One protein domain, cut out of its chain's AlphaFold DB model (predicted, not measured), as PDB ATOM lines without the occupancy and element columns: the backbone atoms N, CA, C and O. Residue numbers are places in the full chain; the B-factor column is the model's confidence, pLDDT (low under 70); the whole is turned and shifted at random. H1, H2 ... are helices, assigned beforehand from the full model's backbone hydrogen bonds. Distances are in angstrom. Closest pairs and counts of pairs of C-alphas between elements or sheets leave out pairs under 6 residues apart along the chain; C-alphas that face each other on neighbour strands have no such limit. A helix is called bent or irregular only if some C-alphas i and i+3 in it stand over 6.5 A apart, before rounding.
ATOM      1  N   PRO A 121       0.124 -32.373 -26.016       66.06
ATOM      2  CA  PRO A 121       0.673 -33.047 -24.849       66.06
ATOM      3  C   PRO A 121      -0.085 -34.349 -24.545       66.06
ATOM      4  O   PRO A 121      -1.290 -34.435 -24.810       66.06
ATOM      5  N   PRO A 122       0.571 -35.348 -23.920       59.22
ATOM      6  CA  PRO A 122      -0.139 -36.479 -23.338       59.22
ATOM      7  C   PRO A 122      -1.149 -35.977 -22.296       59.22
ATOM      8  O   PRO A 122      -0.860 -35.053 -21.526       59.22
ATOM      9  N   ALA A 123      -2.337 -36.587 -22.299       61.97
ATOM     10  CA  ALA A 123      -3.549 -36.027 -21.699       61.97
ATOM     11  C   ALA A 123      -3.442 -35.689 -20.200       61.97
ATOM     12  O   ALA A 123      -4.102 -34.759 -19.747       61.97
ATOM     13  N   GLU A 124      -2.617 -36.417 -19.446       58.56
ATOM     14  CA  GLU A 124      -2.622 -36.375 -17.978       58.56
ATOM     15  C   GLU A 124      -1.726 -35.288 -17.366       58.56
ATOM     16  O   GLU A 124      -2.058 -34.763 -16.308       58.56
ATOM     17  N   VAL A 125      -0.608 -34.920 -18.011       64.81
ATOM     18  CA  VAL A 125       0.420 -34.058 -17.377       64.81
ATOM     19  C   VAL A 125       0.632 -32.730 -18.109       64.81
ATOM     20  O   VAL A 125       0.857 -31.706 -17.471       64.81
ATOM     21  N   GLY A 126       0.545 -32.703 -19.443       79.69
ATOM     22  CA  GLY A 126       0.844 -31.485 -20.213       79.69
ATOM     23  C   GLY A 126      -0.375 -30.662 -20.641       79.69
ATOM     24  O   GLY A 126      -0.213 -29.509 -21.035       79.69
ATOM     25  N   MET A 127      -1.592 -31.218 -20.572       85.75
ATOM     26  CA  MET A 127      -2.798 -30.542 -21.073       85.75
ATOM     27  C   MET A 127      -3.113 -29.219 -20.344       85.75
ATOM     28  O   MET A 127      -3.330 -28.226 -21.038       85.75
ATOM     29  N   PRO A 128      -3.068 -29.120 -18.996       87.00
ATOM     30  CA  PRO A 128      -3.334 -27.851 -18.309       87.00
ATOM     31  C   PRO A 128      -2.318 -26.757 -18.664       87.00
ATOM     32  O   PRO A 128      -2.695 -25.608 -18.886       87.00
ATOM     33  N   ALA A 129      -1.036 -27.116 -18.789       86.44
ATOM     34  CA  ALA A 129       0.025 -26.188 -19.182       86.44
ATOM     35  C   ALA A 129      -0.144 -25.699 -20.633       86.44
ATOM     36  O   ALA A 129       0.019 -24.511 -20.906       86.44
ATOM     37  N   PHE A 130      -0.533 -26.586 -21.555       90.94
ATOM     38  CA  PHE A 130      -0.852 -26.214 -22.935       90.94
ATOM     39  C   PHE A 130      -2.062 -25.275 -23.022       90.94
ATOM     40  O   PHE A 130      -1.994 -24.271 -23.730       90.94
ATOM     41  N   LEU A 131      -3.144 -25.559 -22.291       92.81
ATOM     42  CA  LEU A 131      -4.341 -24.710 -22.285       92.81
ATOM     43  C   LEU A 131      -4.078 -23.340 -21.633       92.81
ATOM     44  O   LEU A 131      -4.549 -22.327 -22.145       92.81
ATOM     45  N   THR A 132      -3.249 -23.293 -20.586       92.75
ATOM     46  CA  THR A 132      -2.760 -22.042 -19.977       92.75
ATOM     47  C   THR A 132      -1.956 -21.217 -20.988       92.75
ATOM     48  O   THR A 132      -2.223 -20.033 -21.188       92.75
ATOM     49  N   LEU A 133      -1.001 -21.846 -21.686       92.94
ATOM     50  CA  LEU A 133      -0.224 -21.190 -22.742       92.94
ATOM     51  C   LEU A 133      -1.123 -20.709 -23.892       92.94
ATOM     52  O   LEU A 133      -0.871 -19.646 -24.454       92.94
ATOM     53  N   ALA A 134      -2.172 -21.463 -24.228       94.75
ATOM     54  CA  ALA A 134      -3.124 -21.095 -25.267       94.75
ATOM     55  C   ALA A 134      -3.945 -19.862 -24.878       94.75
ATOM     56  O   ALA A 134      -4.052 -18.937 -25.681       94.75
ATOM     57  N   GLU A 135      -4.476 -19.814 -23.653       95.38
ATOM     58  CA  GLU A 135      -5.167 -18.628 -23.140       95.38
ATOM     59  C   GLU A 135      -4.244 -17.402 -23.180       95.38
ATOM     60  O   GLU A 135      -4.612 -16.377 -23.759       95.38
ATOM     61  N   ALA A 136      -3.025 -17.523 -22.643       93.81
ATOM     62  CA  ALA A 136      -2.033 -16.451 -22.652       93.81
ATOM     63  C   ALA A 136      -1.710 -15.964 -24.079       93.81
ATOM     64  O   ALA A 136      -1.781 -14.765 -24.358       93.81
ATOM     65  N   ALA A 137      -1.412 -16.880 -25.005       94.31
ATOM     66  CA  ALA A 137      -1.073 -16.546 -26.386       94.31
ATOM     67  C   ALA A 137      -2.234 -15.866 -27.128       94.31
ATOM     68  O   ALA A 137      -2.017 -14.880 -27.839       94.31
ATOM     69  N   VAL A 138      -3.471 -16.344 -26.955       95.75
ATOM     70  CA  VAL A 138      -4.656 -15.744 -27.587       95.75
ATOM     71  C   VAL A 138      -4.947 -14.359 -27.002       95.75
ATOM     72  O   VAL A 138      -5.156 -13.421 -27.775       95.75
ATOM     73  N   ARG A 139      -4.885 -14.185 -25.672       94.69
ATOM     74  CA  ARG A 139      -5.049 -12.872 -25.017       94.69
ATOM     75  C   ARG A 139      -4.013 -11.864 -25.506       94.69
ATOM     76  O   ARG A 139      -4.397 -10.795 -25.971       94.69
ATOM     77  N   LEU A 140      -2.729 -12.220 -25.487       93.19
ATOM     78  CA  LEU A 140      -1.649 -11.349 -25.961       93.19
ATOM     79  C   LEU A 140      -1.806 -10.997 -27.452       93.19
ATOM     80  O   LEU A 140      -1.592  -9.850 -27.829       93.19
ATOM     81  N   THR A 141      -2.264 -11.932 -28.292       94.50
ATOM     82  CA  THR A 141      -2.529 -11.682 -29.726       94.50
ATOM     83  C   THR A 141      -3.725 -10.750 -29.964       94.50
ATOM     84  O   THR A 141      -3.748 -10.002 -30.945       94.50
ATOM     85  N   LEU A 142      -4.734 -10.779 -29.089       94.38
ATOM     86  CA  LEU A 142      -5.844  -9.820 -29.097       94.38
ATOM     87  C   LEU A 142      -5.419  -8.450 -28.541       94.38
ATOM     88  O   LEU A 142      -5.945  -7.431 -28.983       94.38
ATOM     89  N   TRP A 143      -4.463  -8.416 -27.607       92.06
ATOM     90  CA  TRP A 143      -3.984  -7.192 -26.957       92.06
ATOM     91  C   TRP A 143      -2.964  -6.402 -27.777       92.06
ATOM     92  O   TRP A 143      -3.022  -5.173 -27.814       92.06
ATOM     93  N   HIS A 144      -2.068  -7.113 -28.465       91.75
ATOM     94  CA  HIS A 144      -1.019  -6.570 -29.328       91.75
ATOM     95  C   HIS A 144      -1.290  -6.956 -30.790       91.75
ATOM     96  O   HIS A 144      -0.580  -7.788 -31.361       91.75
ATOM     97  N   PRO A 145      -2.330  -6.372 -31.420       90.38
ATOM     98  CA  PRO A 145      -2.804  -6.802 -32.726       90.38
ATOM     99  C   PRO A 145      -1.757  -6.730 -33.853       90.38
ATOM    100  O   PRO A 145      -1.927  -7.413 -34.866       90.38
ATOM    101  N   GLN A 146      -0.698  -5.934 -33.686       90.12
ATOM    102  CA  GLN A 146       0.386  -5.725 -34.646       90.12
ATOM    103  C   GLN A 146       1.589  -6.675 -34.471       90.12
ATOM    104  O   GLN A 146       2.434  -6.719 -35.365       90.12
ATOM    105  N   ASP A 147       1.705  -7.434 -33.371       92.50
ATOM    106  CA  ASP A 147       2.851  -8.337 -33.183       92.50
ATOM    107  C   ASP A 147       2.677  -9.628 -34.001       92.50
ATOM    108  O   ASP A 147       1.930 -10.548 -33.648       92.50
ATOM    109  N   ALA A 148       3.418  -9.706 -35.106       89.44
ATOM    110  CA  ALA A 148       3.418 -10.849 -36.012       89.44
ATOM    111  C   ALA A 148       3.879 -12.166 -35.350       89.44
ATOM    112  O   ALA A 148       3.501 -13.243 -35.812       89.44
ATOM    113  N   ARG A 149       4.668 -12.110 -34.268       90.94
ATOM    114  CA  ARG A 149       5.189 -13.287 -33.550       90.94
ATOM    115  C   ARG A 149       4.107 -13.902 -32.670       90.94
ATOM    116  O   ARG A 149       3.929 -15.118 -32.689       90.94
ATOM    117  N   LEU A 150       3.337 -13.063 -31.970       92.00
ATOM    118  CA  LEU A 150       2.157 -13.494 -31.214       92.00
ATOM    119  C   LEU A 150       1.093 -14.071 -32.160       92.00
ATOM    120  O   LEU A 150       0.611 -15.182 -31.939       92.00
ATOM    121  N   ALA A 151       0.834 -13.396 -33.286       89.44
ATOM    122  CA  ALA A 151      -0.054 -13.911 -34.328       89.44
ATOM    123  C   ALA A 151       0.401 -15.279 -34.883       89.44
ATOM    124  O   ALA A 151      -0.429 -16.174 -35.058       89.44
ATOM    125  N   LEU A 152       1.707 -15.477 -35.115       88.25
ATOM    126  CA  LEU A 152       2.271 -16.761 -35.549       88.25
ATOM    127  C   LEU A 152       2.134 -17.855 -34.477       88.25
ATOM    128  O   LEU A 152       1.798 -18.992 -34.812       88.25
ATOM    129  N   LEU A 153       2.363 -17.529 -33.201       90.25
ATOM    130  CA  LEU A 153       2.185 -18.461 -32.084       90.25
ATOM    131  C   LEU A 153       0.725 -18.927 -31.995       90.25
ATOM    132  O   LEU A 153       0.463 -20.129 -32.038       90.25
ATOM    133  N   ALA A 154      -0.229 -17.994 -31.966       90.06
ATOM    134  CA  ALA A 154      -1.651 -18.323 -31.930       90.06
ATOM    135  C   ALA A 154      -2.092 -19.129 -33.170       90.06
ATOM    136  O   ALA A 154      -2.847 -20.094 -33.047       90.06
ATOM    137  N   ALA A 155      -1.566 -18.805 -34.358       87.56
ATOM    138  CA  ALA A 155      -1.813 -19.575 -35.577       87.56
ATOM    139  C   ALA A 155      -1.288 -21.022 -35.492       87.56
ATOM    140  O   ALA A 155      -1.976 -21.935 -35.948       87.56
ATOM    141  N   ARG A 156      -0.117 -21.251 -34.876       88.19
ATOM    142  CA  ARG A 156       0.451 -22.595 -34.648       88.19
ATOM    143  C   ARG A 156      -0.310 -23.412 -33.605       88.19
ATOM    144  O   ARG A 156      -0.370 -24.629 -33.737       88.19
ATOM    145  N   MET A 157      -0.908 -22.773 -32.600       90.75
ATOM    146  CA  MET A 157      -1.722 -23.464 -31.588       90.75
ATOM    147  C   MET A 157      -3.138 -23.796 -32.088       90.75
ATOM    148  O   MET A 157      -3.766 -24.734 -31.596       90.75
ATOM    149  N   ARG A 158      -3.645 -23.064 -33.091       91.50
ATOM    150  CA  ARG A 158      -5.022 -23.191 -33.596       91.50
ATOM    151  C   ARG A 158      -5.436 -24.607 -34.041       91.50
ATOM    152  O   ARG A 158      -6.561 -24.973 -33.708       91.50
ATOM    153  N   PRO A 159      -4.615 -25.423 -34.742       88.12
ATOM    154  CA  PRO A 159      -4.997 -26.791 -35.110       88.12
ATOM    155  C   PRO A 159      -5.295 -27.669 -33.891       88.12
ATOM    156  O   PRO A 159      -6.298 -28.378 -33.875       88.12
ATOM    157  N   ASN A 160      -4.483 -27.552 -32.836       88.88
ATOM    158  CA  ASN A 160      -4.677 -28.291 -31.590       88.88
ATOM    159  C   ASN A 160      -5.924 -27.827 -30.845       88.88
ATOM    160  O   ASN A 160      -6.709 -28.649 -30.386       88.88
ATOM    161  N   LEU A 161      -6.130 -26.514 -30.750       92.31
ATOM    162  CA  LEU A 161      -7.320 -25.955 -30.114       92.31
ATOM    163  C   LEU A 161      -8.601 -26.383 -30.842       92.31
ATOM    164  O   LEU A 161      -9.559 -26.789 -30.192       92.31
ATOM    165  N   ARG A 162      -8.580 -26.410 -32.181       90.25
ATOM    166  CA  ARG A 162      -9.684 -26.930 -32.996       90.25
ATOM    167  C   ARG A 162      -9.904 -28.431 -32.796       90.25
ATOM    168  O   ARG A 162     -11.039 -28.867 -32.664       90.25
ATOM    169  N   TYR A 163      -8.839 -29.228 -32.697       87.88
ATOM    170  CA  TYR A 163      -8.953 -30.648 -32.348       87.88
ATOM    171  C   TYR A 163      -9.602 -30.839 -30.966       87.88
ATOM    172  O   TYR A 163     -10.458 -31.707 -30.795       87.88
ATOM    173  N   LEU A 164      -9.236 -30.026 -29.973       90.06
ATOM    174  CA  LEU A 164      -9.836 -30.075 -28.638       90.06
ATOM    175  C   LEU A 164     -11.305 -29.617 -28.641       90.06
ATOM    176  O   LEU A 164     -12.118 -30.214 -27.941       90.06
ATOM    177  N   GLU A 165     -11.670 -28.634 -29.463       91.56
ATOM    178  CA  GLU A 165     -13.054 -28.208 -29.719       91.56
ATOM    179  C   GLU A 165     -13.893 -29.317 -30.391       91.56
ATOM    180  O   GLU A 165     -14.976 -29.672 -29.914       91.56
ATOM    181  N   GLU A 166     -13.363 -29.948 -31.443       87.31
ATOM    182  CA  GLU A 166     -13.992 -31.060 -32.174       87.31
ATOM    183  C   GLU A 166     -14.215 -32.294 -31.277       87.31
ATOM    184  O   GLU A 166     -15.270 -32.933 -31.336       87.31
ATOM    185  N   ASN A 167     -13.269 -32.594 -30.377       85.00
ATOM    186  CA  ASN A 167     -13.422 -33.623 -29.339       85.00
ATOM    187  C   ASN A 167     -14.251 -33.143 -28.127       85.00
ATOM    188  O   ASN A 167     -14.524 -33.913 -27.206       85.00
ATOM    189  N   GLY A 168     -14.696 -31.885 -28.128       85.69
ATOM    190  CA  GLY A 168     -15.555 -31.290 -27.109       85.69
ATOM    191  C   GLY A 168     -14.890 -31.026 -25.766       85.69
ATOM    192  O   GLY A 168     -15.600 -30.866 -24.777       85.69
ATOM    193  N   VAL A 169     -13.560 -31.011 -25.702       89.50
ATOM    194  CA  VAL A 169     -12.785 -30.607 -24.520       89.50
ATOM    195  C   VAL A 169     -12.966 -29.111 -24.264       89.50
ATOM    196  O   VAL A 169     -13.243 -28.734 -23.130       89.50
ATOM    197  N   ILE A 170     -12.882 -28.292 -25.318       92.06
ATOM    198  CA  ILE A 170     -13.136 -26.844 -25.285       92.06
ATOM    199  C   ILE A 170     -14.520 -26.575 -25.903       92.06
ATOM    200  O   ILE A 170     -14.776 -27.022 -27.019       92.06
ATOM    201  N   ARG A 171     -15.431 -25.916 -25.171       91.25
ATOM    202  CA  ARG A 171     -16.786 -25.497 -25.596       91.25
ATOM    203  C   ARG A 171     -17.299 -24.349 -24.725       91.25
ATOM    204  O   ARG A 171     -16.930 -24.241 -23.565       91.25
ATOM    205  N   THR A 172     -18.297 -23.609 -25.205       86.25
ATOM    206  CA  THR A 172     -19.107 -22.639 -24.426       86.25
ATOM    207  C   THR A 172     -20.017 -23.273 -23.350       86.25
ATOM    208  O   THR A 172     -21.024 -22.691 -22.953       86.25
ATOM    209  N   GLN A 173     -19.692 -24.475 -22.872       84.12
ATOM    210  CA  GLN A 173     -20.434 -25.207 -21.843       84.12
ATOM    211  C   GLN A 173     -19.643 -25.219 -20.533       84.12
ATOM    212  O   GLN A 173     -18.412 -25.165 -20.528       84.12
ATOM    213  N   GLU A 174     -20.349 -25.311 -19.410       75.38
ATOM    214  CA  GLU A 174     -19.712 -25.422 -18.100       75.38
ATOM    215  C   GLU A 174     -18.833 -26.685 -18.010       75.38
ATOM    216  O   GLU A 174     -19.133 -27.725 -18.602       75.38
ATOM    217  N   GLY A 175     -17.686 -26.568 -17.333       78.94
ATOM    218  CA  GLY A 175     -16.677 -27.630 -17.262       78.94
ATOM    219  C   GLY A 175     -15.905 -27.900 -18.566       78.94
ATOM    220  O   GLY A 175     -15.173 -28.885 -18.626       78.94
ATOM    221  N   ARG A 176     -16.055 -27.067 -19.611       89.31
ATOM    222  CA  ARG A 176     -15.404 -27.235 -20.929       89.31
ATOM    223  C   ARG A 176     -14.573 -26.021 -21.373       89.31
ATOM    224  O   ARG A 176     -14.530 -25.705 -22.552       89.31
ATOM    225  N   PHE A 177     -13.910 -25.333 -20.444       94.19
ATOM    226  CA  PHE A 177     -13.059 -24.161 -20.733       94.19
ATOM    227  C   PHE A 177     -13.743 -23.054 -21.582       94.19
ATOM    228  O   PHE A 177     -13.210 -22.632 -22.617       94.19
ATOM    229  N   PRO A 178     -14.946 -22.584 -21.192       94.25
ATOM    230  CA  PRO A 178     -15.752 -21.677 -22.007       94.25
ATOM    231  C   PRO A 178     -15.113 -20.301 -22.241       94.25
ATOM    232  O   PRO A 178     -15.392 -19.679 -23.266       94.25
ATOM    233  N   ARG A 179     -14.243 -19.814 -21.348       95.62
ATOM    234  CA  ARG A 179     -13.558 -18.519 -21.508       95.62
ATOM    235  C   ARG A 179     -12.497 -18.614 -22.601       95.62
ATOM    236  O   ARG A 179     -12.388 -17.706 -23.425       95.62
ATOM    237  N   LEU A 180     -11.784 -19.742 -22.669       96.12
ATOM    238  CA  LEU A 180     -10.835 -20.030 -23.748       96.12
ATOM    239  C   LEU A 180     -11.542 -20.131 -25.110       96.12
ATOM    240  O   LEU A 180     -11.042 -19.561 -26.081       96.12
ATOM    241  N   GLN A 181     -12.722 -20.762 -25.182       96.44
ATOM    242  CA  GLN A 181     -13.525 -20.782 -26.412       96.44
ATOM    243  C   GLN A 181     -13.882 -19.359 -26.874       96.44
ATOM    244  O   GLN A 181     -13.607 -19.007 -28.018       96.44
ATOM    245  N   LEU A 182     -14.414 -18.504 -25.990       96.44
ATOM    246  CA  LEU A 182     -14.769 -17.128 -26.363       96.44
ATOM    247  C   LEU A 182     -13.560 -16.318 -26.862       96.44
ATOM    248  O   LEU A 182     -13.683 -15.545 -27.812       96.44
ATOM    249  N   LEU A 183     -12.382 -16.508 -26.262       97.12
ATOM    250  CA  LEU A 183     -11.138 -15.884 -26.722       97.12
ATOM    251  C   LEU A 183     -10.728 -16.384 -28.121       97.12
ATOM    252  O   LEU A 183     -10.338 -15.580 -28.972       97.12
ATOM    253  N   MET A 184     -10.848 -17.690 -28.385       96.81
ATOM    254  CA  MET A 184     -10.620 -18.279 -29.712       96.81
ATOM    255  C   MET A 184     -11.608 -17.759 -30.760       96.81
ATOM    256  O   MET A 184     -11.213 -17.525 -31.908       96.81
ATOM    257  N   ASP A 185     -12.866 -17.552 -30.380       96.12
ATOM    258  CA  ASP A 185     -13.912 -17.041 -31.263       96.12
ATOM    259  C   ASP A 185     -13.684 -15.556 -31.592       96.12
ATOM    260  O   ASP A 185     -13.742 -15.176 -32.763       96.12
ATOM    261  N   LEU A 186     -13.305 -14.727 -30.608       97.06
ATOM    262  CA  LEU A 186     -12.893 -13.332 -30.827       97.06
ATOM    263  C   LEU A 186     -11.666 -13.230 -31.746       97.06
ATOM    264  O   LEU A 186     -11.652 -12.418 -32.673       97.06
ATOM    265  N   LEU A 187     -10.647 -14.073 -31.535       95.94
ATOM    266  CA  LEU A 187      -9.467 -14.120 -32.405       95.94
ATOM    267  C   LEU A 187      -9.834 -14.576 -33.824       95.94
ATOM    268  O   LEU A 187      -9.363 -14.002 -34.807       95.94
ATOM    269  N   SER A 188     -10.699 -15.583 -33.942       94.69
ATOM    270  CA  SER A 188     -11.211 -16.058 -35.228       94.69
ATOM    271  C   SER A 188     -11.972 -14.957 -35.962       94.69
ATOM    272  O   SER A 188     -11.745 -14.754 -37.154       94.69
ATOM    273  N   TRP A 189     -12.811 -14.204 -35.251       95.44
ATOM    274  CA  TRP A 189     -13.555 -13.084 -35.807       95.44
ATOM    275  C   TRP A 189     -12.644 -11.931 -36.241       95.44
ATOM    276  O   TRP A 189     -12.827 -11.383 -37.326       95.44
ATOM    277  N   ARG A 190     -11.598 -11.613 -35.473       94.06
ATOM    278  CA  ARG A 190     -10.595 -10.610 -35.856       94.06
ATOM    279  C   ARG A 190      -9.906 -10.951 -37.185       94.06
ATOM    280  O   ARG A 190      -9.756 -10.085 -38.043       94.06
ATOM    281  N   ILE A 191      -9.546 -12.221 -37.389       91.62
ATOM    282  CA  ILE A 191      -8.969 -12.713 -38.655       91.62
ATOM    283  C   ILE A 191      -9.977 -12.580 -39.813       91.62
ATOM    284  O   ILE A 191      -9.594 -12.240 -40.931       91.62
ATOM    285  N   ILE A 192     -11.266 -12.818 -39.551       91.81
ATOM    286  CA  ILE A 192     -12.360 -12.642 -40.519       91.81
ATOM    287  C   ILE A 192     -12.534 -11.151 -40.872       91.81
ATOM    288  O   ILE A 192     -12.614 -10.812 -42.053       91.81
ATOM    289  N   ALA A 193     -12.503 -10.247 -39.890       90.88
ATOM    290  CA  ALA A 193     -12.601  -8.799 -40.094       90.88
ATOM    291  C   ALA A 193     -11.438  -8.232 -40.933       90.88
ATOM    292  O   ALA A 193     -11.658  -7.407 -41.818       90.88
ATOM    293  N   GLN A 194     -10.214  -8.742 -40.760       89.94
ATOM    294  CA  GLN A 194      -9.070  -8.400 -41.624       89.94
ATOM    295  C   GLN A 194      -9.259  -8.820 -43.091       89.94
ATOM    296  O   GLN A 194      -8.597  -8.290 -43.983       89.94
ATOM    297  N   GLN A 195     -10.159  -9.768 -43.361       91.38
ATOM    298  CA  GLN A 195     -10.455 -10.280 -44.698       91.38
ATOM    299  C   GLN A 195     -11.813  -9.794 -45.233       91.38
ATOM    300  O   GLN A 195     -12.235 -10.251 -46.292       91.38
ATOM    301  N   TRP A 196     -12.476  -8.842 -44.558       91.88
ATOM    302  CA  TRP A 196     -13.875  -8.449 -44.790       91.88
ATOM    303  C   TRP A 196     -14.263  -8.229 -46.257       91.88
ATOM    304  O   TRP A 196     -15.245  -8.797 -46.739       91.88
ATOM    305  N   ALA A 197     -13.451  -7.463 -46.991       90.31
ATOM    306  CA  ALA A 197     -13.685  -7.152 -48.403       90.31
ATOM    307  C   ALA A 197     -13.636  -8.392 -49.323       90.31
ATOM    308  O   ALA A 197     -14.247  -8.392 -50.387       90.31
ATOM    309  N   ARG A 198     -12.941  -9.466 -48.917       91.44
ATOM    310  CA  ARG A 198     -12.850 -10.741 -49.656       91.44
ATOM    311  C   ARG A 198     -14.007 -11.694 -49.353       91.44
ATOM    312  O   ARG A 198     -14.262 -12.600 -50.143       91.44
ATOM    313  N   LEU A 199     -14.686 -11.510 -48.222       91.12
ATOM    314  CA  LEU A 199     -15.826 -12.330 -47.821       91.12
ATOM    315  C   LEU A 199     -17.062 -11.980 -48.650       91.12
ATOM    316  O   LEU A 199     -17.254 -10.831 -49.052       91.12
ATOM    317  N   ARG A 200     -17.935 -12.967 -48.852       92.38
ATOM    318  CA  ARG A 200     -19.269 -12.752 -49.430       92.38
ATOM    319  C   ARG A 200     -20.218 -12.109 -48.407       92.38
ATOM    320  O   ARG A 200     -20.026 -12.348 -47.211       92.38
ATOM    321  N   PRO A 201     -21.251 -11.356 -48.833       92.69
ATOM    322  CA  PRO A 201     -22.217 -10.720 -47.927       92.69
ATOM    323  C   PRO A 201     -22.818 -11.684 -46.898       92.69
ATOM    324  O   PRO A 201     -22.900 -11.371 -45.715       92.69
ATOM    325  N   GLU A 202     -23.140 -12.909 -47.305       94.00
ATOM    326  CA  GLU A 202     -23.672 -13.917 -46.383       94.00
ATOM    327  C   GLU A 202     -22.650 -14.363 -45.310       94.00
ATOM    328  O   GLU A 202     -23.025 -14.643 -44.174       94.00
ATOM    329  N   MET A 203     -21.351 -14.404 -45.637       93.12
ATOM    330  CA  MET A 203     -20.289 -14.689 -44.656       93.12
ATOM    331  C   MET A 203     -20.093 -13.540 -43.680       93.12
ATOM    332  O   MET A 203     -19.881 -13.765 -42.490       93.12
ATOM    333  N   ARG A 204     -20.175 -12.309 -44.188       94.69
ATOM    334  CA  ARG A 204     -20.160 -11.093 -43.378       94.69
ATOM    335  C   ARG A 204     -21.324 -11.101 -42.378       94.69
ATOM    336  O   ARG A 204     -21.099 -10.843 -41.200       94.69
ATOM    337  N   GLN A 205     -22.522 -11.506 -42.811       95.06
ATOM    338  CA  GLN A 205     -23.685 -11.707 -41.936       95.06
ATOM    339  C   GLN A 205     -23.422 -12.765 -40.852       95.06
ATOM    340  O   GLN A 205     -23.544 -12.458 -39.668       95.06
ATOM    341  N   VAL A 206     -22.970 -13.972 -41.225       95.19
ATOM    342  CA  VAL A 206     -22.636 -15.042 -40.260       95.19
ATOM    343  C   VAL A 206     -21.576 -14.587 -39.245       95.19
ATOM    344  O   VAL A 206     -21.682 -14.895 -38.060       95.19
ATOM    345  N   ALA A 207     -20.575 -13.817 -39.677       94.75
ATOM    346  CA  ALA A 207     -19.553 -13.261 -38.795       94.75
ATOM    347  C   ALA A 207     -20.112 -12.195 -37.833       94.75
ATOM    348  O   ALA A 207     -19.764 -12.191 -36.652       94.75
ATOM    349  N   VAL A 208     -20.974 -11.299 -38.319       95.62
ATOM    350  CA  VAL A 208     -21.671 -10.285 -37.508       95.62
ATOM    351  C   VAL A 208     -22.548 -10.942 -36.444       95.62
ATOM    352  O   VAL A 208     -22.474 -10.564 -35.276       95.62
ATOM    353  N   ASP A 209     -23.334 -11.949 -36.817       95.94
ATOM    354  CA  ASP A 209     -24.228 -12.638 -35.885       95.94
ATOM    355  C   ASP A 209     -23.449 -13.496 -34.881       95.94
ATOM    356  O   ASP A 209     -23.794 -13.516 -33.697       95.94
ATOM    357  N   GLY A 210     -22.333 -14.096 -35.310       94.81
ATOM    358  CA  GLY A 210     -21.370 -14.754 -34.429       94.81
ATOM    359  C   GLY A 210     -20.858 -13.824 -33.327       94.81
ATOM    360  O   GLY A 210     -21.013 -14.135 -32.149       94.81
ATOM    361  N   VAL A 211     -20.320 -12.644 -33.666       95.94
ATOM    362  CA  VAL A 211     -19.841 -11.703 -32.632       95.94
ATOM    363  C   VAL A 211     -20.970 -11.112 -31.790       95.94
ATOM    364  O   VAL A 211     -20.773 -10.922 -30.588       95.94
ATOM    365  N   LYS A 212     -22.166 -10.879 -32.346       95.94
ATOM    366  CA  LYS A 212     -23.334 -10.483 -31.538       95.94
ATOM    367  C   LYS A 212     -23.650 -11.536 -30.474       95.94
ATOM    368  O   LYS A 212     -23.863 -11.159 -29.324       95.94
ATOM    369  N   ALA A 213     -23.616 -12.825 -30.828       94.88
ATOM    370  CA  ALA A 213     -23.799 -13.923 -29.883       94.88
ATOM    371  C   ALA A 213     -22.675 -13.970 -28.830       94.88
ATOM    372  O   ALA A 213     -22.979 -14.008 -27.639       94.88
ATOM    373  N   LEU A 214     -21.399 -13.842 -29.216       95.06
ATOM    374  CA  LEU A 214     -20.279 -13.744 -28.259       95.06
ATOM    375  C   LEU A 214     -20.474 -12.587 -27.266       95.06
ATOM    376  O   LEU A 214     -20.292 -12.758 -26.062       95.06
ATOM    377  N   CYS A 215     -20.934 -11.429 -27.748       96.62
ATOM    378  CA  CYS A 215     -21.247 -10.272 -26.911       96.62
ATOM    379  C   CYS A 215     -22.476 -10.475 -26.006       96.62
ATOM    380  O   CYS A 215     -22.727  -9.619 -25.163       96.62
ATOM    381  N   THR A 216     -23.280 -11.536 -26.170       95.44
ATOM    382  CA  THR A 216     -24.309 -11.926 -25.177       95.44
ATOM    383  C   THR A 216     -23.745 -12.795 -24.056       95.44
ATOM    384  O   THR A 216     -24.255 -12.732 -22.943       95.44
ATOM    385  N   CYS A 217     -22.654 -13.524 -24.309       95.69
ATOM    386  CA  CYS A 217     -21.988 -14.362 -23.312       95.69
ATOM    387  C   CYS A 217     -21.108 -13.566 -22.331       95.69
ATOM    388  O   CYS A 217     -20.698 -14.115 -21.313       95.69
ATOM    389  N   VAL A 218     -20.794 -12.296 -22.615       96.50
ATOM    390  CA  VAL A 218     -19.938 -11.444 -21.768       96.50
ATOM    391  C   VAL A 218     -20.699 -10.184 -21.359       96.50
ATOM    392  O   VAL A 218     -20.990  -9.324 -22.188       96.50
ATOM    393  N   ARG A 219     -20.991 -10.042 -20.064       97.00
ATOM    394  CA  ARG A 219     -21.609  -8.842 -19.491       97.00
ATOM    395  C   ARG A 219     -20.529  -7.825 -19.115       97.00
ATOM    396  O   ARG A 219     -19.944  -7.908 -18.035       97.00
ATOM    397  N   SER A 220     -20.286  -6.868 -20.008       96.94
ATOM    398  CA  SER A 220     -19.421  -5.694 -19.802       96.94
ATOM    399  C   SER A 220     -19.863  -4.521 -20.692       96.94
ATOM    400  O   SER A 220     -20.578  -4.724 -21.676       96.94
ATOM    401  N   SER A 221     -19.425  -3.294 -20.381       96.94
ATOM    402  CA  SER A 221     -19.658  -2.116 -21.240       96.94
ATOM    403  C   SER A 221     -19.053  -2.309 -22.632       96.94
ATOM    404  O   SER A 221     -19.750  -2.157 -23.632       96.94
ATOM    405  N   ALA A 222     -17.800  -2.769 -22.693       96.56
ATOM    406  CA  ALA A 222     -17.085  -3.045 -23.937       96.56
ATOM    407  C   ALA A 222     -17.818  -4.049 -24.847       96.56
ATOM    408  O   ALA A 222     -17.816  -3.881 -26.064       96.56
ATOM    409  N   ALA A 223     -18.484  -5.066 -24.285       97.50
ATOM    410  CA  ALA A 223     -19.278  -6.018 -25.070       97.50
ATOM    411  C   ALA A 223     -20.557  -5.375 -25.642       97.50
ATOM    412  O   ALA A 223     -20.973  -5.704 -26.754       97.50
ATOM    413  N   GLY A 224     -21.160  -4.425 -24.922       97.62
ATOM    414  CA  GLY A 224     -22.265  -3.600 -25.422       97.62
ATOM    415  C   GLY A 224     -21.839  -2.630 -26.531       97.62
ATOM    416  O   GLY A 224     -22.513  -2.528 -27.560       97.62
ATOM    417  N   GLU A 225     -20.696  -1.964 -26.358       97.50
ATOM    418  CA  GLU A 225     -20.105  -1.070 -27.361       97.50
ATOM    419  C   GLU A 225     -19.704  -1.828 -28.631       97.50
ATOM    420  O   GLU A 225     -20.079  -1.413 -29.728       97.50
ATOM    421  N   LEU A 226     -19.031  -2.980 -28.499       97.19
ATOM    422  CA  LEU A 226     -18.700  -3.846 -29.632       97.19
ATOM    423  C   LEU A 226     -19.969  -4.288 -30.365       97.19
ATOM    424  O   LEU A 226     -20.031  -4.165 -31.584       97.19
ATOM    425  N   ARG A 227     -21.011  -4.735 -29.652       97.12
ATOM    426  CA  ARG A 227     -22.283  -5.136 -30.277       97.12
ATOM    427  C   ARG A 227     -22.921  -3.995 -31.078       97.12
ATOM    428  O   ARG A 227     -23.383  -4.237 -32.192       97.12
ATOM    429  N   SER A 228     -22.926  -2.780 -30.528       96.69
ATOM    430  CA  SER A 228     -23.452  -1.584 -31.202       96.69
ATOM    431  C   SER A 228     -22.639  -1.224 -32.447       96.69
ATOM    432  O   SER A 228     -23.213  -0.984 -33.505       96.69
ATOM    433  N   GLU A 229     -21.306  -1.248 -32.363       95.62
ATOM    434  CA  GLU A 229     -20.432  -0.949 -33.504       95.62
ATOM    435  C   GLU A 229     -20.614  -1.973 -34.633       95.62
ATOM    436  O   GLU A 229     -20.766  -1.608 -35.796       95.62
ATOM    437  N   ILE A 230     -20.694  -3.258 -34.279       94.75
ATOM    438  CA  ILE A 230     -20.925  -4.382 -35.196       94.75
ATOM    439  C   ILE A 230     -22.286  -4.277 -35.894       94.75
ATOM    440  O   ILE A 230     -22.413  -4.654 -37.057       94.75
ATOM    441  N   GLN A 231     -23.308  -3.766 -35.205       94.50
ATOM    442  CA  GLN A 231     -24.634  -3.546 -35.783       94.50
ATOM    443  C   GLN A 231     -24.651  -2.426 -36.838       94.50
ATOM    444  O   GLN A 231     -25.511  -2.452 -37.716       94.50
ATOM    445  N   ASN A 232     -23.689  -1.501 -36.791       92.75
ATOM    446  CA  ASN A 232     -23.537  -0.406 -37.751       92.75
ATOM    447  C   ASN A 232     -22.627  -0.755 -38.946       92.75
ATOM    448  O   ASN A 232     -22.452   0.075 -39.837       92.75
ATOM    449  N   ILE A 233     -22.030  -1.955 -38.987       92.00
ATOM    450  CA  ILE A 233     -21.208  -2.385 -40.127       92.00
ATOM    451  C   ILE A 233     -22.112  -2.666 -41.328       92.00
ATOM    452  O   ILE A 233     -22.974  -3.543 -41.279       92.00
ATOM    453  N   ASP A 234     -21.859  -1.980 -42.444       91.06
ATOM    454  CA  ASP A 234     -22.495  -2.305 -43.717       91.06
ATOM    455  C   ASP A 234     -21.964  -3.643 -44.261       91.06
ATOM    456  O   ASP A 234     -20.802  -3.794 -44.647       91.06
ATOM    457  N   ILE A 235     -22.852  -4.634 -44.277       92.19
ATOM    458  CA  ILE A 235     -22.614  -5.997 -44.765       92.19
ATOM    459  C   ILE A 235     -22.612  -6.036 -46.306       92.19
ATOM    460  O   ILE A 235     -21.939  -6.879 -46.912       92.19
ATOM    461  N   SER A 236     -23.333  -5.110 -46.947       89.00
ATOM    462  CA  SER A 236     -23.510  -5.028 -48.400       89.00
ATOM    463  C   SER A 236     -22.340  -4.343 -49.114       89.00
ATOM    464  O   SER A 236     -21.997  -4.737 -50.232       89.00
ATOM    465  N   SER A 237     -21.669  -3.385 -48.465       85.38
ATOM    466  CA  SER A 237     -20.514  -2.697 -49.047       85.38
ATOM    467  C   SER A 237     -19.348  -3.650 -49.314       85.38
ATOM    468  O   SER A 237     -18.814  -4.306 -48.421       85.38
ATOM    469  N   ASN A 238     -18.914  -3.688 -50.574       77.19
ATOM    470  CA  ASN A 238     -17.717  -4.410 -51.010       77.19
ATOM    471  C   ASN A 238     -16.442  -3.550 -50.977       77.19
ATOM    472  O   ASN A 238     -15.357  -4.079 -51.203       77.19
ATOM    473  N   SER A 239     -16.559  -2.238 -50.742       60.09
ATOM    474  CA  SER A 239     -15.447  -1.280 -50.842       60.09
ATOM    475  C   SER A 239     -14.888  -0.828 -49.493       60.09
ATOM    476  O   SER A 239     -13.747  -0.373 -49.437       60.09
ATOM    477  N   ALA A 240     -15.654  -0.958 -48.406       66.25
ATOM    478  CA  ALA A 240     -15.210  -0.563 -47.076       66.25
ATOM    479  C   ALA A 240     -14.414  -1.686 -46.390       66.25
ATOM    480  O   ALA A 240     -14.958  -2.730 -46.021       66.25
ATOM    481  N   SER A 241     -13.126  -1.445 -46.138       70.25
ATOM    482  CA  SER A 241     -12.471  -2.066 -44.987       70.25
ATOM    483  C   SER A 241     -13.188  -1.594 -43.720       70.25
ATOM    484  O   SER A 241     -13.462  -0.402 -43.570       70.25
ATOM    485  N   ILE A 242     -13.503  -2.508 -42.796       76.81
ATOM    486  CA  ILE A 242     -14.064  -2.101 -41.500       76.81
ATOM    487  C   ILE A 242     -13.048  -1.160 -40.816       76.81
ATOM    488  O   ILE A 242     -11.846  -1.430 -40.921       76.81
ATOM    489  N   PRO A 243     -13.470  -0.087 -40.113       76.81
ATOM    490  CA  PRO A 243     -12.579   0.796 -39.351       76.81
ATOM    491  C   PRO A 243     -11.747   0.055 -38.284       76.81
ATOM    492  O   PRO A 243     -12.110  -0.007 -37.107       76.81
ATOM    493  N   SER A 244     -10.604  -0.506 -38.704       80.31
ATOM    494  CA  SER A 244      -9.851  -1.505 -37.932       80.31
ATOM    495  C   SER A 244      -9.460  -0.997 -36.549       80.31
ATOM    496  O   SER A 244      -9.722  -1.680 -35.574       80.31
ATOM    497  N   MET A 245      -8.936   0.228 -36.416       88.88
ATOM    498  CA  MET A 245      -8.440   0.723 -35.122       88.88
ATOM    499  C   MET A 245      -9.505   0.767 -34.017       88.88
ATOM    500  O   MET A 245      -9.224   0.358 -32.890       88.88
ATOM    501  N   ARG A 246     -10.725   1.240 -34.312       91.12
ATOM    502  CA  ARG A 246     -11.799   1.293 -33.304       91.12
ATOM    503  C   ARG A 246     -12.261  -0.111 -32.929       91.12
ATOM    504  O   ARG A 246     -12.477  -0.399 -31.755       91.12
ATOM    505  N   LEU A 247     -12.360  -0.980 -33.926       91.69
ATOM    506  CA  LEU A 247     -12.805  -2.353 -33.772       91.69
ATOM    507  C   LEU A 247     -11.780  -3.235 -33.040       91.69
ATOM    508  O   LEU A 247     -12.150  -3.929 -32.099       91.69
ATOM    509  N   ASP A 248     -10.500  -3.180 -33.418       92.75
ATOM    510  CA  ASP A 248      -9.390  -3.839 -32.723       92.75
ATOM    511  C   ASP A 248      -9.326  -3.367 -31.258       92.75
ATOM    512  O   ASP A 248      -9.136  -4.183 -30.357       92.75
ATOM    513  N   ASN A 249      -9.565  -2.075 -30.987       94.38
ATOM    514  CA  ASN A 249      -9.648  -1.565 -29.617       94.38
ATOM    515  C   ASN A 249     -10.845  -2.139 -28.837       94.38
ATOM    516  O   ASN A 249     -10.685  -2.515 -27.678       94.38
ATOM    517  N   LEU A 250     -12.027  -2.244 -29.449       96.00
ATOM    518  CA  LEU A 250     -13.197  -2.852 -28.806       96.00
ATOM    519  C   LEU A 250     -13.001  -4.356 -28.563       96.00
ATOM    520  O   LEU A 250     -13.287  -4.831 -27.469       96.00
ATOM    521  N   LEU A 251     -12.431  -5.096 -29.521       95.44
ATOM    522  CA  LEU A 251     -12.048  -6.502 -29.343       95.44
ATOM    523  C   LEU A 251     -11.059  -6.684 -28.187       95.44
ATOM    524  O   LEU A 251     -11.226  -7.599 -27.381       95.44
ATOM    525  N   ARG A 252     -10.061  -5.799 -28.085       94.75
ATOM    526  CA  ARG A 252      -9.102  -5.758 -26.976       94.75
ATOM    527  C   ARG A 252      -9.807  -5.538 -25.634       94.75
ATOM    528  O   ARG A 252      -9.567  -6.276 -24.688       94.75
ATOM    529  N   LEU A 253     -10.711  -4.564 -25.542       95.31
ATOM    530  CA  LEU A 253     -11.453  -4.294 -24.304       95.31
ATOM    531  C   LEU A 253     -12.402  -5.446 -23.923       95.31
ATOM    532  O   LEU A 253     -12.513  -5.785 -22.746       95.31
ATOM    533  N   VAL A 254     -13.043  -6.099 -24.898       96.81
ATOM    534  CA  VAL A 254     -13.866  -7.295 -24.651       96.81
ATOM    535  C   VAL A 254     -13.009  -8.485 -24.212       96.81
ATOM    536  O   VAL A 254     -13.422  -9.206 -23.307       96.81
ATOM    537  N   SER A 255     -11.808  -8.675 -24.770       95.75
ATOM    538  CA  SER A 255     -10.907  -9.748 -24.328       95.75
ATOM    539  C   SER A 255     -10.353  -9.514 -22.917       95.75
ATOM    540  O   SER A 255     -10.241 -10.478 -22.160       95.75
ATOM    541  N   ALA A 256     -10.115  -8.257 -22.511       93.88
ATOM    542  CA  ALA A 256      -9.871  -7.905 -21.106       93.88
ATOM    543  C   ALA A 256     -11.068  -8.215 -20.206       93.88
ATOM    544  O   ALA A 256     -10.872  -8.614 -19.070       93.88
ATOM    545  N   ALA A 257     -12.304  -8.044 -20.677       96.12
ATOM    546  CA  ALA A 257     -13.482  -8.300 -19.852       96.12
ATOM    547  C   ALA A 257     -13.745  -9.797 -19.592       96.12
ATOM    548  O   ALA A 257     -14.501 -10.115 -18.678       96.12
ATOM    549  N   ILE A 258     -13.157 -10.720 -20.363       96.06
ATOM    550  CA  ILE A 258     -13.334 -12.167 -20.165       96.06
ATOM    551  C   ILE A 258     -12.474 -12.639 -18.975       96.06
ATOM    552  O   ILE A 258     -11.246 -12.528 -19.063       96.06
ATOM    553  N   PRO A 259     -13.063 -13.221 -17.904       95.19
ATOM    554  CA  PRO A 259     -12.319 -13.792 -16.774       95.19
ATOM    555  C   PRO A 259     -11.276 -14.823 -17.200       95.19
ATOM    556  O   PRO A 259     -11.445 -15.461 -18.237       95.19
ATOM    557  N   PHE A 260     -10.221 -15.024 -16.406       94.12
ATOM    558  CA  PHE A 260      -9.234 -16.070 -16.693       94.12
ATOM    559  C   PHE A 260      -9.836 -17.473 -16.576       94.12
ATOM    560  O   PHE A 260     -10.637 -17.761 -15.679       94.12
ATOM    561  N   GLU A 261      -9.456 -18.357 -17.495       93.31
ATOM    562  CA  GLU A 261      -9.719 -19.787 -17.360       93.31
ATOM    563  C   GLU A 261      -8.689 -20.429 -16.428       93.31
ATOM    564  O   GLU A 261      -9.054 -21.184 -15.528       93.31
ATOM    565  N   PHE A 262      -7.413 -20.064 -16.583       92.69
ATOM    566  CA  PHE A 262      -6.305 -20.610 -15.804       92.69
ATOM    567  C   PHE A 262      -5.714 -19.568 -14.852       92.69
ATOM    568  O   PHE A 262      -5.385 -18.453 -15.248       92.69
ATOM    569  N   VAL A 263      -5.518 -19.940 -13.582       88.88
ATOM    570  CA  VAL A 263      -5.009 -19.019 -12.543       88.88
ATOM    571  C   VAL A 263      -3.602 -18.502 -12.861       88.88
ATOM    572  O   VAL A 263      -3.321 -17.344 -12.587       88.88
ATOM    573  N   ALA A 264      -2.752 -19.295 -13.519       87.75
ATOM    574  CA  ALA A 264      -1.432 -18.851 -13.985       87.75
ATOM    575  C   ALA A 264      -1.502 -17.753 -15.073       87.75
ATOM    576  O   ALA A 264      -0.542 -17.017 -15.286       87.75
ATOM    577  N   CYS A 265      -2.655 -17.559 -15.724       88.19
ATOM    578  CA  CYS A 265      -2.910 -16.376 -16.546       88.19
ATOM    579  C   CYS A 265      -3.221 -15.116 -15.712       88.19
ATOM    580  O   CYS A 265      -3.503 -14.074 -16.294       88.19
ATOM    581  N   ARG A 266      -3.124 -15.139 -14.376       86.06
ATOM    582  CA  ARG A 266      -3.093 -13.914 -13.558       86.06
ATOM    583  C   ARG A 266      -1.704 -13.301 -13.438       86.06
ATOM    584  O   ARG A 266      -1.600 -12.099 -13.234       86.06
ATOM    585  N   ASP A 267      -0.634 -14.061 -13.646       81.19
ATOM    586  CA  ASP A 267       0.727 -13.532 -13.465       81.19
ATOM    587  C   ASP A 267       1.086 -12.472 -14.527       81.19
ATOM    588  O   ASP A 267       1.872 -11.553 -14.278       81.19
ATOM    589  N   LEU A 268       0.431 -12.528 -15.694       76.81
ATOM    590  CA  LEU A 268       0.521 -11.495 -16.730       76.81
ATOM    591  C   LEU A 268      -0.486 -10.332 -16.535       76.81
ATOM    592  O   LEU A 268      -0.601  -9.494 -17.421       76.81
ATOM    593  N   VAL A 269      -1.153 -10.187 -15.373       69.88
ATOM    594  CA  VAL A 269      -1.910  -8.958 -14.996       69.88
ATOM    595  C   VAL A 269      -0.992  -7.732 -14.889       69.88
ATOM    596  O   VAL A 269      -1.402  -6.586 -15.040       69.88
ATOM    597  N   THR A 270       0.310  -7.961 -14.751       76.94
ATOM    598  CA  THR A 270       1.341  -6.937 -14.967       76.94
ATOM    599  C   THR A 270       1.359  -6.369 -16.402       76.94
ATOM    600  O   THR A 270       1.940  -5.310 -16.626       76.94
ATOM    601  N   LEU A 271       0.713  -7.042 -17.367       73.81
ATOM    602  CA  LEU A 271       0.573  -6.652 -18.778       73.81
ATOM    603  C   LEU A 271      -0.856  -6.238 -19.174       73.81
ATOM    604  O   LEU A 271      -1.037  -5.570 -20.195       73.81
ATOM    605  N   TYR A 272      -1.874  -6.650 -18.413       76.12
ATOM    606  CA  TYR A 272      -3.286  -6.385 -18.701       76.12
ATOM    607  C   TYR A 272      -4.112  -6.154 -17.428       76.12
ATOM    608  O   TYR A 272      -3.832  -6.753 -16.398       76.12
ATOM    609  N   PRO A 273      -5.170  -5.323 -17.476       80.19
ATOM    610  CA  PRO A 273      -6.061  -5.144 -16.331       80.19
ATOM    611  C   PRO A 273      -6.726  -6.469 -15.914       80.19
ATOM    612  O   PRO A 273      -7.050  -7.295 -16.771       80.19
ATOM    613  N   GLU A 274      -6.971  -6.653 -14.609       85.31
ATOM    614  CA  GLU A 274      -7.760  -7.790 -14.100       85.31
ATOM    615  C   GLU A 274      -9.172  -7.756 -14.732       85.31
ATOM    616  O   GLU A 274      -9.796  -6.689 -14.797       85.31
ATOM    617  N   PRO A 275      -9.692  -8.896 -15.217       90.62
ATOM    618  CA  PRO A 275     -10.969  -8.967 -15.911       90.62
ATOM    619  C   PRO A 275     -12.153  -8.651 -14.996       90.62
ATOM    620  O   PRO A 275     -12.425  -9.358 -14.027       90.62
ATOM    621  N   THR A 276     -12.914  -7.618 -15.360       91.56
ATOM    622  CA  THR A 276     -14.086  -7.130 -14.608       91.56
ATOM    623  C   THR A 276     -15.434  -7.613 -15.153       91.56
ATOM    624  O   THR A 276     -16.475  -7.335 -14.554       91.56
ATOM    625  N   GLY A 277     -15.457  -8.300 -16.299       93.19
ATOM    626  CA  GLY A 277     -16.694  -8.778 -16.917       93.19
ATOM    627  C   GLY A 277     -17.212 -10.075 -16.298       93.19
ATOM    628  O   GLY A 277     -16.463 -10.878 -15.744       93.19
ATOM    629  N   VAL A 278     -18.521 -10.304 -16.427       94.94
ATOM    630  CA  VAL A 278     -19.175 -11.540 -15.965       94.94
ATOM    631  C   VAL A 278     -19.548 -12.409 -17.163       94.94
ATOM    632  O   VAL A 278     -20.074 -11.911 -18.157       94.94
ATOM    633  N   LEU A 279     -19.269 -13.708 -17.065       94.12
ATOM    634  CA  LEU A 279     -19.593 -14.700 -18.087       94.12
ATOM    635  C   LEU A 279     -21.037 -15.199 -17.904       94.12
ATOM    636  O   LEU A 279     -21.376 -15.723 -16.847       94.12
ATOM    637  N   CYS A 280     -21.866 -15.071 -18.936       93.94
ATOM    638  CA  CYS A 280     -23.251 -15.539 -18.965       93.94
ATOM    639  C   CYS A 280     -23.347 -16.781 -19.864       93.94
ATOM    640  O   CYS A 280     -23.362 -16.664 -21.089       93.94
ATOM    641  N   LEU A 281     -23.388 -17.977 -19.267       88.44
ATOM    642  CA  LEU A 281     -23.515 -19.240 -20.003       88.44
ATOM    643  C   LEU A 281     -24.978 -19.684 -20.066       88.44
ATOM    644  O   LEU A 281     -25.614 -19.896 -19.037       88.44
ATOM    645  N   THR A 282     -25.489 -19.898 -21.279       78.12
ATOM    646  CA  THR A 282     -26.918 -20.106 -21.601       78.12
ATOM    647  C   THR A 282     -27.546 -21.411 -21.075       78.12
ATOM    648  O   THR A 282     -28.625 -21.790 -21.526       78.12
ATOM    649  N   GLY A 283     -26.881 -22.123 -20.158       67.25
ATOM    650  CA  GLY A 283     -27.331 -23.398 -19.590       67.25
ATOM    651  C   GLY A 283     -27.399 -23.463 -18.058       67.25
ATOM    652  O   GLY A 283     -28.070 -24.356 -17.551       67.25
ATOM    653  N   ALA A 284     -26.757 -22.545 -17.324       55.78
ATOM    654  CA  ALA A 284     -26.698 -22.615 -15.857       55.78
ATOM    655  C   ALA A 284     -28.052 -22.274 -15.203       55.78
ATOM    656  O   ALA A 284     -28.598 -23.059 -14.428       55.78
ATOM    657  N   GLU A 285     -28.659 -21.152 -15.606       53.91
ATOM    658  CA  GLU A 285     -29.905 -20.634 -15.012       53.91
ATOM    659  C   GLU A 285     -31.113 -21.580 -15.195       53.91
ATOM    660  O   GLU A 285     -32.039 -21.578 -14.385       53.91
TER     661      GLU A 285
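What this domain is: This is residues 121 to 285 of the 485 residues of an uncharacterized protein of Leptomonas seymouri (UniProt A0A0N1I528). Four helices, H3, H4, H5 and H6, stand side by side at the corners of a square, neighbours round it running opposite ways, and H1 packs slantwise on the side made by H3 and H6, giving a bundle of five helices. On H1, H2a packs on one side and H7 on another, and a tail without a named element, residues 271 to 285, passes the end of the square where H4 ends and H5 begins. The printed part has 165 residues with seven named helices, H1 to H7 in chain order, and no named strand; its class is all helix. It is compact, with a radius of gyration of the C-alphas of 15.6 A and spans of 49 by 35 by 33 A.

Where its parts are: H1, residues 127 to 143, begins at C-alpha 127 (-2.798, -30.542, -21.073) and is 24.1 A long. H2, residues 148 to 166, was assigned as one helix by its hydrogen bonds but is bent: C-alphas 156 and 159 are 6.9 A apart. Its arms are H2a, residues 148 to 156, and H2b, residues 159 to 166, at a steep tilt of 46 degrees. H3, residues 178 to 193, is 22.4 A long; H4, residues 201 to 217, is 24.9 A long and begins at C-alpha 201 (-22.217, -10.720, -47.927). H5 holds residues 221 to 231, and H6, residues 244 to 257, is 19.7 A long. H7, residues 263 to 270, ends at C-alpha 270 (1.341, -6.937, -14.967) and is only just irregular, with C-alphas 267 and 270 6.8 A apart.

How they stand to each other: H1 is the hub, touching H2a, H3, H6 and H7. With residues 134 to 141 alone it touches H2a in a helical hairpin; the closest C-alphas, of Thr 141 and Leu 150, are 5.2 A apart. H2b is near H1 and near H3. H3 touches H1 with residues 180 to 187 alone, closest at Leu 180 and Glu 135, C-alphas 5.9 A apart, at a steep tilt of 40 degrees. H3 and H4 are a helical hairpin, closest at the C-alphas of Trp 189 and Ala 207, 6.7 A. H4 and H5 are another, closest at Cys 215 and Ala 223, C-alphas 5.0 A apart. H5 and H6 are a third, closest at Ala 222 and Val 254, C-alphas 5.4 A apart. H6 touches H3, opposite ways at a shallow tilt of 1 degree, closest at the C-alphas of Ser 255 and Leu 183, 6.6 A. H7 touches residues 132 to 136 of H1 alone, closest at the C-alphas of Cys 265 and Ala 136, 6.2 A. Every O i to N i+4 pair is within hydrogen-bond range in H1, H2a, H2b, H3, H4, H5 and H6; in H7 0 of 4 are, beside 3 of 5 O i to N i+3 pairs.

The domain as a whole: The C-alphas farthest apart, of Glu 124 and Ser 239, are 49.8 A apart, and the printed part has no cut. The links H2 to H3 and H5 to H6 are long. Residues 122 to 127, of which 127 belongs to H1, stand free. Residues 218 to 219 pair antiparallel with residues 278 to 279. The pLDDT is under 70 at residues 121 to 125, 239 to 240, 269 and 283 to 285.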